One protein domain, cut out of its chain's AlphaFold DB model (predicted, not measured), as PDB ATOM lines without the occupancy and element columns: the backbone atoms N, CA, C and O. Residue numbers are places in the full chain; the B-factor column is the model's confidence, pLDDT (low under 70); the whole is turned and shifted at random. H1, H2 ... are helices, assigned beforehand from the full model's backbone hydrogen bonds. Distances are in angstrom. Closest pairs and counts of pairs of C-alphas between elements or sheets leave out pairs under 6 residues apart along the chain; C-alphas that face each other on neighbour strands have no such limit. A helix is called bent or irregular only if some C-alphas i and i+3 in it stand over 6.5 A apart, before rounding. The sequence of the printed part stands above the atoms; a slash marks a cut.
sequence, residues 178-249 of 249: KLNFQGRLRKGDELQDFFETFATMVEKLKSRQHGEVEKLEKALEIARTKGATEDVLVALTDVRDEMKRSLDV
ATOM      1  N   LYS A 178     158.184 141.976 103.164       87.88
ATOM      2  CA  LYS A 178     159.028 141.974 104.374       87.88
ATOM      3  C   LYS A 178     158.188 141.545 105.573       87.88
ATOM      4  O   LYS A 178     157.392 142.327 106.094       87.88
ATOM      5  N   LEU A 179     158.333 140.290 105.998       87.25
ATOM      6  CA  LEU A 179     157.538 139.715 107.093       87.25
ATOM      7  C   LEU A 179     158.209 139.853 108.465       87.25
ATOM      8  O   LEU A 179     157.594 139.543 109.487       87.25
ATOM      9  N   ASN A 180     159.452 140.327 108.514       81.12
ATOM     10  CA  ASN A 180     160.198 140.479 109.750       81.12
ATOM     11  C   ASN A 180     160.182 141.942 110.214       81.12
ATOM     12  O   ASN A 180     161.048 142.735 109.866       81.12
ATOM     13  N   PHE A 181     159.202 142.327 111.039       75.31
ATOM     14  CA  PHE A 181     159.232 143.643 111.684       75.31
ATOM     15  C   PHE A 181     159.212 143.542 113.209       75.31
ATOM     16  O   PHE A 181     158.340 142.933 113.826       75.31
ATOM     17  N   GLN A 182     160.166 144.221 113.846       67.38
ATOM     18  CA  GLN A 182     160.213 144.410 115.295       67.38
ATOM     19  C   GLN A 182     159.579 145.759 115.651       67.38
ATOM     20  O   GLN A 182     160.250 146.762 115.897       67.38
ATOM     21  N   GLY A 183     158.250 145.809 115.640       68.38
ATOM     22  CA  GLY A 183     157.480 147.001 115.990       68.38
ATOM     23  C   GLY A 183     156.493 146.718 117.114       68.38
ATOM     24  O   GLY A 183     155.930 145.639 117.182       68.38
ATOM     25  N   ARG A 184     156.253 147.690 117.998       78.06
ATOM     26  CA  ARG A 184     155.057 147.744 118.860       78.06
ATOM     27  C   ARG A 184     154.446 149.137 118.795       78.06
ATOM     28  O   ARG A 184     155.187 150.119 118.645       78.06
ATOM     29  N   LEU A 185     153.125 149.240 118.892       82.19
ATOM     30  CA  LEU A 185     152.471 150.524 119.147       82.19
ATOM     31  C   LEU A 185     152.728 150.979 120.590       82.19
ATOM     32  O   LEU A 185     153.070 150.174 121.465       82.19
ATOM     33  N   ARG A 186     152.613 152.283 120.860       81.56
ATOM     34  CA  ARG A 186     152.882 152.826 122.194       81.56
ATOM     35  C   ARG A 186     151.713 152.496 123.123       81.56
ATOM     36  O   ARG A 186     150.549 152.609 122.757       81.56
ATOM     37  N   LYS A 187     152.018 152.097 124.364       72.19
ATOM     38  CA  LYS A 187     150.988 151.799 125.374       72.19
ATOM     39  C   LYS A 187     150.040 152.998 125.551       72.19
ATOM     40  O   LYS A 187     150.518 154.100 125.835       72.19
ATOM     41  N   GLY A 188     148.734 152.759 125.412       78.56
ATOM     42  CA  GLY A 188     147.673 153.771 125.542       78.56
ATOM     43  C   GLY A 188     147.196 154.413 124.232       78.56
ATOM     44  O   GLY A 188     146.387 155.340 124.298       78.56
ATOM     45  N   ASP A 189     147.708 153.948 123.092       87.06
ATOM     46  CA  ASP A 189     147.199 154.257 121.753       87.06
ATOM     47  C   ASP A 189     145.913 153.458 121.462       87.06
ATOM     48  O   ASP A 189     145.804 152.302 121.865       87.06
ATOM     49  N   GLU A 190     144.970 154.038 120.716       88.56
ATOM     50  CA  GLU A 190     143.662 153.405 120.440       88.56
ATOM     51  C   GLU A 190     143.763 152.201 119.479       88.56
ATOM     52  O   GLU A 190     142.916 151.318 119.472       88.56
ATOM     53  N   LEU A 191     144.824 152.138 118.669       91.00
ATOM     54  CA  LEU A 191     145.018 151.122 117.622       91.00
ATOM     55  C   LEU A 191     145.755 149.858 118.096       91.00
ATOM     56  O   LEU A 191     146.225 149.079 117.269       91.00
ATOM     57  N   GLN A 192     145.890 149.651 119.406       91.12
ATOM     58  CA  GLN A 192     146.621 148.506 119.963       91.12
ATOM     59  C   GLN A 192     146.019 147.158 119.558       91.12
ATOM     60  O   GLN A 192     146.738 146.318 119.029       91.12
ATOM     61  N   ASP A 193     144.709 146.985 119.718       92.38
ATOM     62  CA  ASP A 193     144.008 145.743 119.356       92.38
ATOM     63  C   ASP A 193     144.120 145.431 117.849       92.38
ATOM     64  O   ASP A 193     144.420 144.308 117.429       92.38
ATOM     65  N   PHE A 194     144.012 146.471 117.016       92.81
ATOM     66  CA  PHE A 194     144.265 146.361 115.580       92.81
ATOM     67  C   PHE A 194     145.700 145.902 115.287       92.81
ATOM     68  O   PHE A 194     145.913 145.032 114.444       92.81
ATOM     69  N   PHE A 195     146.690 146.465 115.985       92.69
ATOM     70  CA  PHE A 195     148.084 146.062 115.834       92.69
ATOM     71  C   PHE A 195     148.327 144.618 116.282       92.69
ATOM     72  O   PHE A 195     149.057 143.908 115.600       92.69
ATOM     73  N   GLU A 196     147.722 144.163 117.379       92.25
ATOM     74  CA  GLU A 196     147.842 142.778 117.857       92.25
ATOM     75  C   GLU A 196     147.244 141.782 116.856       92.25
ATOM     76  O   GLU A 196     147.868 140.769 116.519       92.25
ATOM     77  N   THR A 197     146.079 142.113 116.300       93.88
ATOM     78  CA  THR A 197     145.442 141.329 115.233       93.88
ATOM     79  C   THR A 197     146.313 141.295 113.974       93.88
ATOM     80  O   THR A 197     146.558 140.225 113.409       93.88
ATOM     81  N   PHE A 198     146.847 142.445 113.556       93.31
ATOM     82  CA  PHE A 198     147.771 142.550 112.425       93.31
ATOM     83  C   PHE A 198     149.066 141.755 112.654       93.31
ATOM     84  O   PHE A 198     149.497 141.017 111.771       93.31
ATOM     85  N   ALA A 199     149.667 141.849 113.841       92.50
ATOM     86  CA  ALA A 199     150.873 141.108 114.193       92.50
ATOM     87  C   ALA A 199     150.625 139.594 114.138       92.50
ATOM     88  O   ALA A 199     151.423 138.858 113.565       92.50
ATOM     89  N   THR A 200     149.477 139.138 114.642       93.50
ATOM     90  CA  THR A 200     149.066 137.729 114.564       93.50
ATOM     91  C   THR A 200     148.899 137.263 113.115       93.50
ATOM     92  O   THR A 200     149.290 136.148 112.772       93.50
ATOM     93  N   MET A 201     148.330 138.100 112.243       93.94
ATOM     94  CA  MET A 201     148.220 137.802 110.812       93.94
ATOM     95  C   MET A 201     149.604 137.632 110.175       93.94
ATOM     96  O   MET A 201     149.825 136.660 109.454       93.94
ATOM     97  N   VAL A 202     150.538 138.542 110.454       92.94
ATOM     98  CA  VAL A 202     151.891 138.490 109.881       92.94
ATOM     99  C   VAL A 202     152.665 137.283 110.402       92.94
ATOM    100  O   VAL A 202     153.317 136.604 109.616       92.94
ATOM    101  N   GLU A 203     152.516 136.936 111.679       92.69
ATOM    102  CA  GLU A 203     153.128 135.733 112.250       92.69
ATOM    103  C   GLU A 203     152.627 134.450 111.562       92.69
ATOM    104  O   GLU A 203     153.403 133.536 111.270       92.69
ATOM    105  N   LYS A 204     151.334 134.394 111.219       93.75
ATOM    106  CA  LYS A 204     150.766 133.283 110.440       93.75
ATOM    107  C   LYS A 204     151.302 133.242 109.008       93.75
ATOM    108  O   LYS A 204     151.583 132.152 108.513       93.75
ATOM    109  N   LEU A 205     151.465 134.395 108.350       92.88
ATOM    110  CA  LEU A 205     152.090 134.473 107.023       92.88
ATOM    111  C   LEU A 205     153.543 133.995 107.070       92.88
ATOM    112  O   LEU A 205     153.938 133.169 106.252       92.88
ATOM    113  N   LYS A 206     154.303 134.433 108.077       91.88
ATOM    114  CA  LYS A 206     155.689 134.018 108.314       91.88
ATOM    115  C   LYS A 206     155.799 132.508 108.527       91.88
ATOM    116  O   LYS A 206     156.598 131.844 107.874       91.88
ATOM    117  N   SER A 207     154.945 131.953 109.387       92.75
ATOM    118  CA  SER A 207     154.891 130.510 109.656       92.75
ATOM    119  C   SER A 207     154.550 129.704 108.400       92.75
ATOM    120  O   SER A 207     155.155 128.665 108.139       92.75
ATOM    121  N   ARG A 208     153.600 130.190 107.588       93.31
ATOM    122  CA  ARG A 208     153.237 129.557 106.316       93.31
ATOM    123  C   ARG A 208     154.402 129.579 105.328       93.31
ATOM    124  O   ARG A 208     154.718 128.535 104.767       93.31
ATOM    125  N   GLN A 209     155.054 130.727 105.166       92.31
ATOM    126  CA  GLN A 209     156.208 130.897 104.286       92.31
ATOM    127  C   GLN A 209     157.362 129.965 104.686       92.31
ATOM    128  O   GLN A 209     157.934 129.303 103.824       92.31
ATOM    129  N   HIS A 210     157.658 129.829 105.985       92.38
ATOM    130  CA  HIS A 210     158.629 128.842 106.473       92.38
ATOM    131  C   HIS A 210     158.274 127.412 106.046       92.38
ATOM    132  O   HIS A 210     159.133 126.696 105.534       92.38
ATOM    133  N   GLY A 211     157.009 127.008 106.203       94.19
ATOM    134  CA  GLY A 211     156.557 125.681 105.784       94.19
ATOM    135  C   GLY A 211     156.608 125.463 104.265       94.19
ATOM    136  O   GLY A 211     156.837 124.343 103.813       94.19
ATOM    137  N   GLU A 212     156.399 126.507 103.462       94.06
ATOM    138  CA  GLU A 212     156.526 126.435 102.001       94.06
ATOM    139  C   GLU A 212     158.000 126.333 101.565       94.06
ATOM    140  O   GLU A 212     158.317 125.504 100.711       94.06
ATOM    141  N   VAL A 213     158.913 127.066 102.217       94.56
ATOM    142  CA  VAL A 213     160.368 126.942 102.006       94.56
ATOM    143  C   VAL A 213     160.858 125.532 102.340       94.56
ATOM    144  O   VAL A 213     161.569 124.936 101.535       94.56
ATOM    145  N   GLU A 214     160.444 124.957 103.473       94.75
ATOM    146  CA  GLU A 214     160.849 123.597 103.871       94.75
ATOM    147  C   GLU A 214     160.368 122.536 102.862       94.75
ATOM    148  O   GLU A 214     161.088 121.593 102.525       94.75
ATOM    149  N   LYS A 215     159.146 122.687 102.332       95.31
ATOM    150  CA  LYS A 215     158.629 121.803 101.275       95.31
ATOM    151  C   LYS A 215     159.431 121.938  99.981       95.31
ATOM    152  O   LYS A 215     159.691 120.923  99.335       95.31
ATOM    153  N   LEU A 216     159.819 123.159  99.613       94.94
ATOM    154  CA  LEU A 216     160.628 123.419  98.424       94.94
ATOM    155  C   LEU A 216     162.047 122.850  98.566       94.94
ATOM    156  O   LEU A 216     162.565 122.276  97.613       94.94
ATOM    157  N   GLU A 217     162.645 122.921  99.756       93.94
ATOM    158  CA  GLU A 217     163.935 122.285 100.052       93.94
ATOM    159  C   GLU A 217     163.878 120.763  99.874       93.94
ATOM    160  O   GLU A 217     164.710 120.197  99.165       93.94
ATOM    161  N   LYS A 218     162.841 120.103 100.406       94.69
ATOM    162  CA  LYS A 218     162.629 118.659 100.193       94.69
ATOM    163  C   LYS A 218     162.410 118.320  98.715       94.69
ATOM    164  O   LYS A 218     162.918 117.314  98.224       94.69
ATOM    165  N   ALA A 219     161.663 119.149  97.985       93.19
ATOM    166  CA  ALA A 219     161.443 118.955  96.553       93.19
ATOM    167  C   ALA A 219     162.743 119.097  95.741       93.19
ATOM    168  O   ALA A 219     162.981 118.298  94.835       93.19
ATOM    169  N   LEU A 220     163.601 120.059  96.097       93.69
ATOM    170  CA  LEU A 220     164.938 120.242  95.526       93.69
ATOM    171  C   LEU A 220     165.829 119.010  95.751       93.69
ATOM    172  O   LEU A 220     166.487 118.557  94.815       93.69
ATOM    173  N   GLU A 221     165.824 118.424  96.953       92.81
ATOM    174  CA  GLU A 221     166.564 117.184  97.241       92.81
ATOM    175  C   GLU A 221     166.076 116.006  96.384       92.81
ATOM    176  O   GLU A 221     166.877 115.274  95.791       92.81
ATOM    177  N   ILE A 222     164.757 115.840  96.246       93.06
ATOM    178  CA  ILE A 222     164.167 114.794  95.397       93.06
ATOM    179  C   ILE A 222     164.517 115.025  93.920       93.06
ATOM    180  O   ILE A 222     164.867 114.080  93.212       93.06
ATOM    181  N   ALA A 223     164.450 116.266  93.433       92.25
ATOM    182  CA  ALA A 223     164.812 116.598  92.057       92.25
ATOM    183  C   ALA A 223     166.292 116.295  91.776       92.25
ATOM    184  O   ALA A 223     166.618 115.695  90.750       92.25
ATOM    185  N   ARG A 224     167.178 116.630  92.724       91.31
ATOM    186  CA  ARG A 224     168.614 116.346  92.634       91.31
ATOM    187  C   ARG A 224     168.899 114.845  92.593       91.31
ATOM    188  O   ARG A 224     169.667 114.395  91.751       91.31
ATOM    189  N   THR A 225     168.251 114.059  93.454       93.31
ATOM    190  CA  THR A 225     168.426 112.592  93.485       93.31
ATOM    191  C   THR A 225     167.881 111.894  92.239       93.31
ATOM    192  O   THR A 225     168.419 110.866  91.835       93.31
ATOM    193  N   LYS A 226     166.852 112.455  91.593       93.31
ATOM    194  CA  LYS A 226     166.282 111.936  90.339       93.31
ATOM    195  C   LYS A 226     166.988 112.426  89.069       93.31
ATOM    196  O   LYS A 226     166.540 112.084  87.977       93.31
ATOM    197  N   GLY A 227     168.073 113.194  89.191       90.75
ATOM    198  CA  GLY A 227     168.865 113.650  88.049       90.75
ATOM    199  C   GLY A 227     168.203 114.761  87.230       90.75
ATOM    200  O   GLY A 227     168.334 114.775  86.009       90.75
ATOM    201  N   ALA A 228     167.471 115.676  87.878       90.19
ATOM    202  CA  ALA A 228     166.997 116.889  87.215       90.19
ATOM    203  C   ALA A 228     168.174 117.694  86.629       90.19
ATOM    204  O   ALA A 228     169.265 117.722  87.196       90.19
ATOM    205  N   THR A 229     167.939 118.360  85.498       92.25
ATOM    206  CA  THR A 229     168.926 119.223  84.836       92.25
ATOM    207  C   THR A 229     169.346 120.390  85.726       92.25
ATOM    208  O   THR A 229     168.514 120.953  86.441       92.25
ATOM    209  N   GLU A 230     170.615 120.794  85.634       90.00
ATOM    210  CA  GLU A 230     171.198 121.847  86.479       90.00
ATOM    211  C   GLU A 230     170.417 123.168  86.393       90.00
ATOM    212  O   GLU A 230     170.114 123.767  87.420       90.00
ATOM    213  N   ASP A 231     169.963 123.553  85.197       90.88
ATOM    214  CA  ASP A 231     169.161 124.766  84.979       90.88
ATOM    215  C   ASP A 231     167.871 124.790  85.822       90.88
ATOM    216  O   ASP A 231     167.456 125.833  86.327       90.88
ATOM    217  N   VAL A 232     167.244 123.624  86.021       90.69
ATOM    218  CA  VAL A 232     166.025 123.489  86.836       90.69
ATOM    219  C   VAL A 232     166.359 123.595  88.321       90.69
ATOM    220  O   VAL A 232     165.612 124.217  89.078       90.69
ATOM    221  N   LEU A 233     167.480 123.011  88.752       91.50
ATOM    222  CA  LEU A 233     167.933 123.100  90.140       91.50
ATOM    223  C   LEU A 233     168.297 124.539  90.514       91.50
ATOM    224  O   LEU A 233     167.930 124.981  91.604       91.50
ATOM    225  N   VAL A 234     168.947 125.280  89.612       93.44
ATOM    226  CA  VAL A 234     169.255 126.706  89.797       93.44
ATOM    227  C   VAL A 234     167.966 127.516  89.927       93.44
ATOM    228  O   VAL A 234     167.779 128.183  90.941       93.44
ATOM    229  N   ALA A 235     167.020 127.367  88.994       92.38
ATOM    230  CA  ALA A 235     165.757 128.110  89.035       92.38
ATOM    231  C   ALA A 235     164.947 127.863  90.326       92.38
ATOM    232  O   ALA A 235     164.398 128.795  90.914       92.38
ATOM    233  N   LEU A 236     164.881 126.618  90.808       92.62
ATOM    234  CA  LEU A 236     164.195 126.288  92.065       92.62
ATOM    235  C   LEU A 236     164.941 126.816  93.303       92.62
ATOM    236  O   LEU A 236     164.312 127.189  94.298       92.62
ATOM    237  N   THR A 237     166.272 126.851  93.248       93.31
ATOM    238  CA  THR A 237     167.125 127.423  94.300       93.31
ATOM    239  C   THR A 237     166.905 128.932  94.405       93.31
ATOM    240  O   THR A 237     166.734 129.437  95.514       93.31
ATOM    241  N   ASP A 238     166.803 129.628  93.272       93.62
ATOM    242  CA  ASP A 238     166.531 131.067  93.231       93.62
ATOM    243  C   ASP A 238     165.182 131.410  93.876       93.62
ATOM    244  O   ASP A 238     165.108 132.315  94.710       93.62
ATOM    245  N   VAL A 239     164.130 130.635  93.572       93.38
ATOM    246  CA  VAL A 239     162.804 130.796  94.200       93.38
ATOM    247  C   VAL A 239     162.888 130.586  95.712       93.38
ATOM    248  O   VAL A 239     162.360 131.388  96.481       93.38
ATOM    249  N   ARG A 240     163.587 129.539  96.170       93.62
ATOM    250  CA  ARG A 240     163.791 129.295  97.607       93.62
ATOM    251  C   ARG A 240     164.495 130.477  98.274       93.62
ATOM    252  O   ARG A 240     164.104 130.879  99.369       93.62
ATOM    253  N   ASP A 241     165.521 131.029  97.638       92.19
ATOM    254  CA  ASP A 241     166.323 132.113  98.205       92.19
ATOM    255  C   ASP A 241     165.576 133.454  98.199       92.19
ATOM    256  O   ASP A 241     165.755 134.270  99.106       92.19
ATOM    257  N   GLU A 242     164.695 133.689  97.226       89.44
ATOM    258  CA  GLU A 242     163.730 134.792  97.258       89.44
ATOM    259  C   GLU A 242     162.727 134.620  98.408       89.44
ATOM    260  O   GLU A 242     162.529 135.532  99.217       89.44
ATOM    261  N   MET A 243     162.159 133.421  98.553       90.31
ATOM    262  CA  MET A 243     161.235 133.108  99.638       90.31
ATOM    263  C   MET A 243     161.886 133.256 101.019       90.31
ATOM    264  O   MET A 243     161.227 133.737 101.939       90.31
ATOM    265  N   LYS A 244     163.168 132.907 101.175       89.94
ATOM    266  CA  LYS A 244     163.929 133.125 102.418       89.94
ATOM    267  C   LYS A 244     164.212 134.598 102.692       89.94
ATOM    268  O   LYS A 244     164.053 135.037 103.827       89.94
ATOM    269  N   ARG A 245     164.534 135.395 101.667       87.38
ATOM    270  CA  ARG A 245     164.769 136.842 101.830       87.38
ATOM    271  C   ARG A 245     163.588 137.572 102.480       87.38
ATOM    272  O   ARG A 245     163.814 138.481 103.270       87.38
ATOM    273  N   SER A 246     162.353 137.142 102.217       81.38
ATOM    274  CA  SER A 246     161.140 137.694 102.855       81.38
ATOM    275  C   SER A 246     161.070 137.501 104.385       81.38
ATOM    276  O   SER A 246     160.338 138.216 105.076       81.38
ATOM    277  N   LEU A 247     161.824 136.532 104.916       83.94
ATOM    278  CA  LEU A 247     161.816 136.106 106.318       83.94
ATOM    279  C   LEU A 247     162.957 136.717 107.143       83.94
ATOM    280  O   LEU A 247     162.798 136.874 108.356       83.94
ATOM    281  N   ASP A 248     164.076 137.045 106.495       74.06
ATOM    282  CA  ASP A 248     165.314 137.482 107.152       74.06
ATOM    283  C   ASP A 248     165.468 139.013 107.227       74.06
ATOM    284  O   ASP A 248     166.184 139.507 108.103       74.06
ATOM    285  N   VAL A 249     164.788 139.762 106.346       58.78
ATOM    286  CA  VAL A 249     164.908 141.232 106.201       58.78
ATOM    287  C   VAL A 249     163.875 141.998 107.014       58.78
ATOM    288  O   VAL A 249     162.666 141.725 106.838       58.78
TER     289      VAL A 249
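What this domain is: This is residues 178 to 249 of the 249 residues of an uncharacterized protein of Polyangiaceae bacterium (UniProt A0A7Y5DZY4). A long, slender helical hairpin: H1 runs along most of the length, and the shorter H2 folds back beside its second half. The unnamed stretch of residues 178 to 191 begins near the far end of H2 and continues the second side of the rod along the first half of H1, turning at the end, where residues 186 to 191 stick out free. The printed part has 72 residues with two named helices, H1 then H2, and no named strand; the class is all helix. The whole is extended, with a radius of gyration of the C-alphas of 17.5 A and spans of 59 by 16 by 11 A.

Where its parts are: H1, the longest helix, is residues 192 to 225, 49.7 A from first to last C-alpha, from (146.621, 148.506, 119.963) to (168.426, 112.592, 93.485). H2 is residues 230 to 248, 26.6 A long, and ends at C-alpha 248 at (165.314, 137.482, 107.152). Neither helix is bent.

How they stand to each other: H1 and H2 touch and form a helical hairpin. Their closest C-alphas, those of Val 213 and Arg 240, are 6.1 A apart. They run opposite ways at a shallow tilt of 20 degrees. In H1 every O i to N i+4 pair is within hydrogen-bond range; in H2, 14 of 15 are.

The domain as a whole: The two C-alphas farthest apart, those of Gly 188 and Gly 227, are 58.9 A apart, while those of Lys 178 and Val 249, the first and last printed, are 6.2 A apart. The printed part has no cut, and the link from H1 to H2, four residues, is tight. The mean pLDDT of the printed part is 89.2; residues 182 to 183 and residue 249, the chain's last, are under 70.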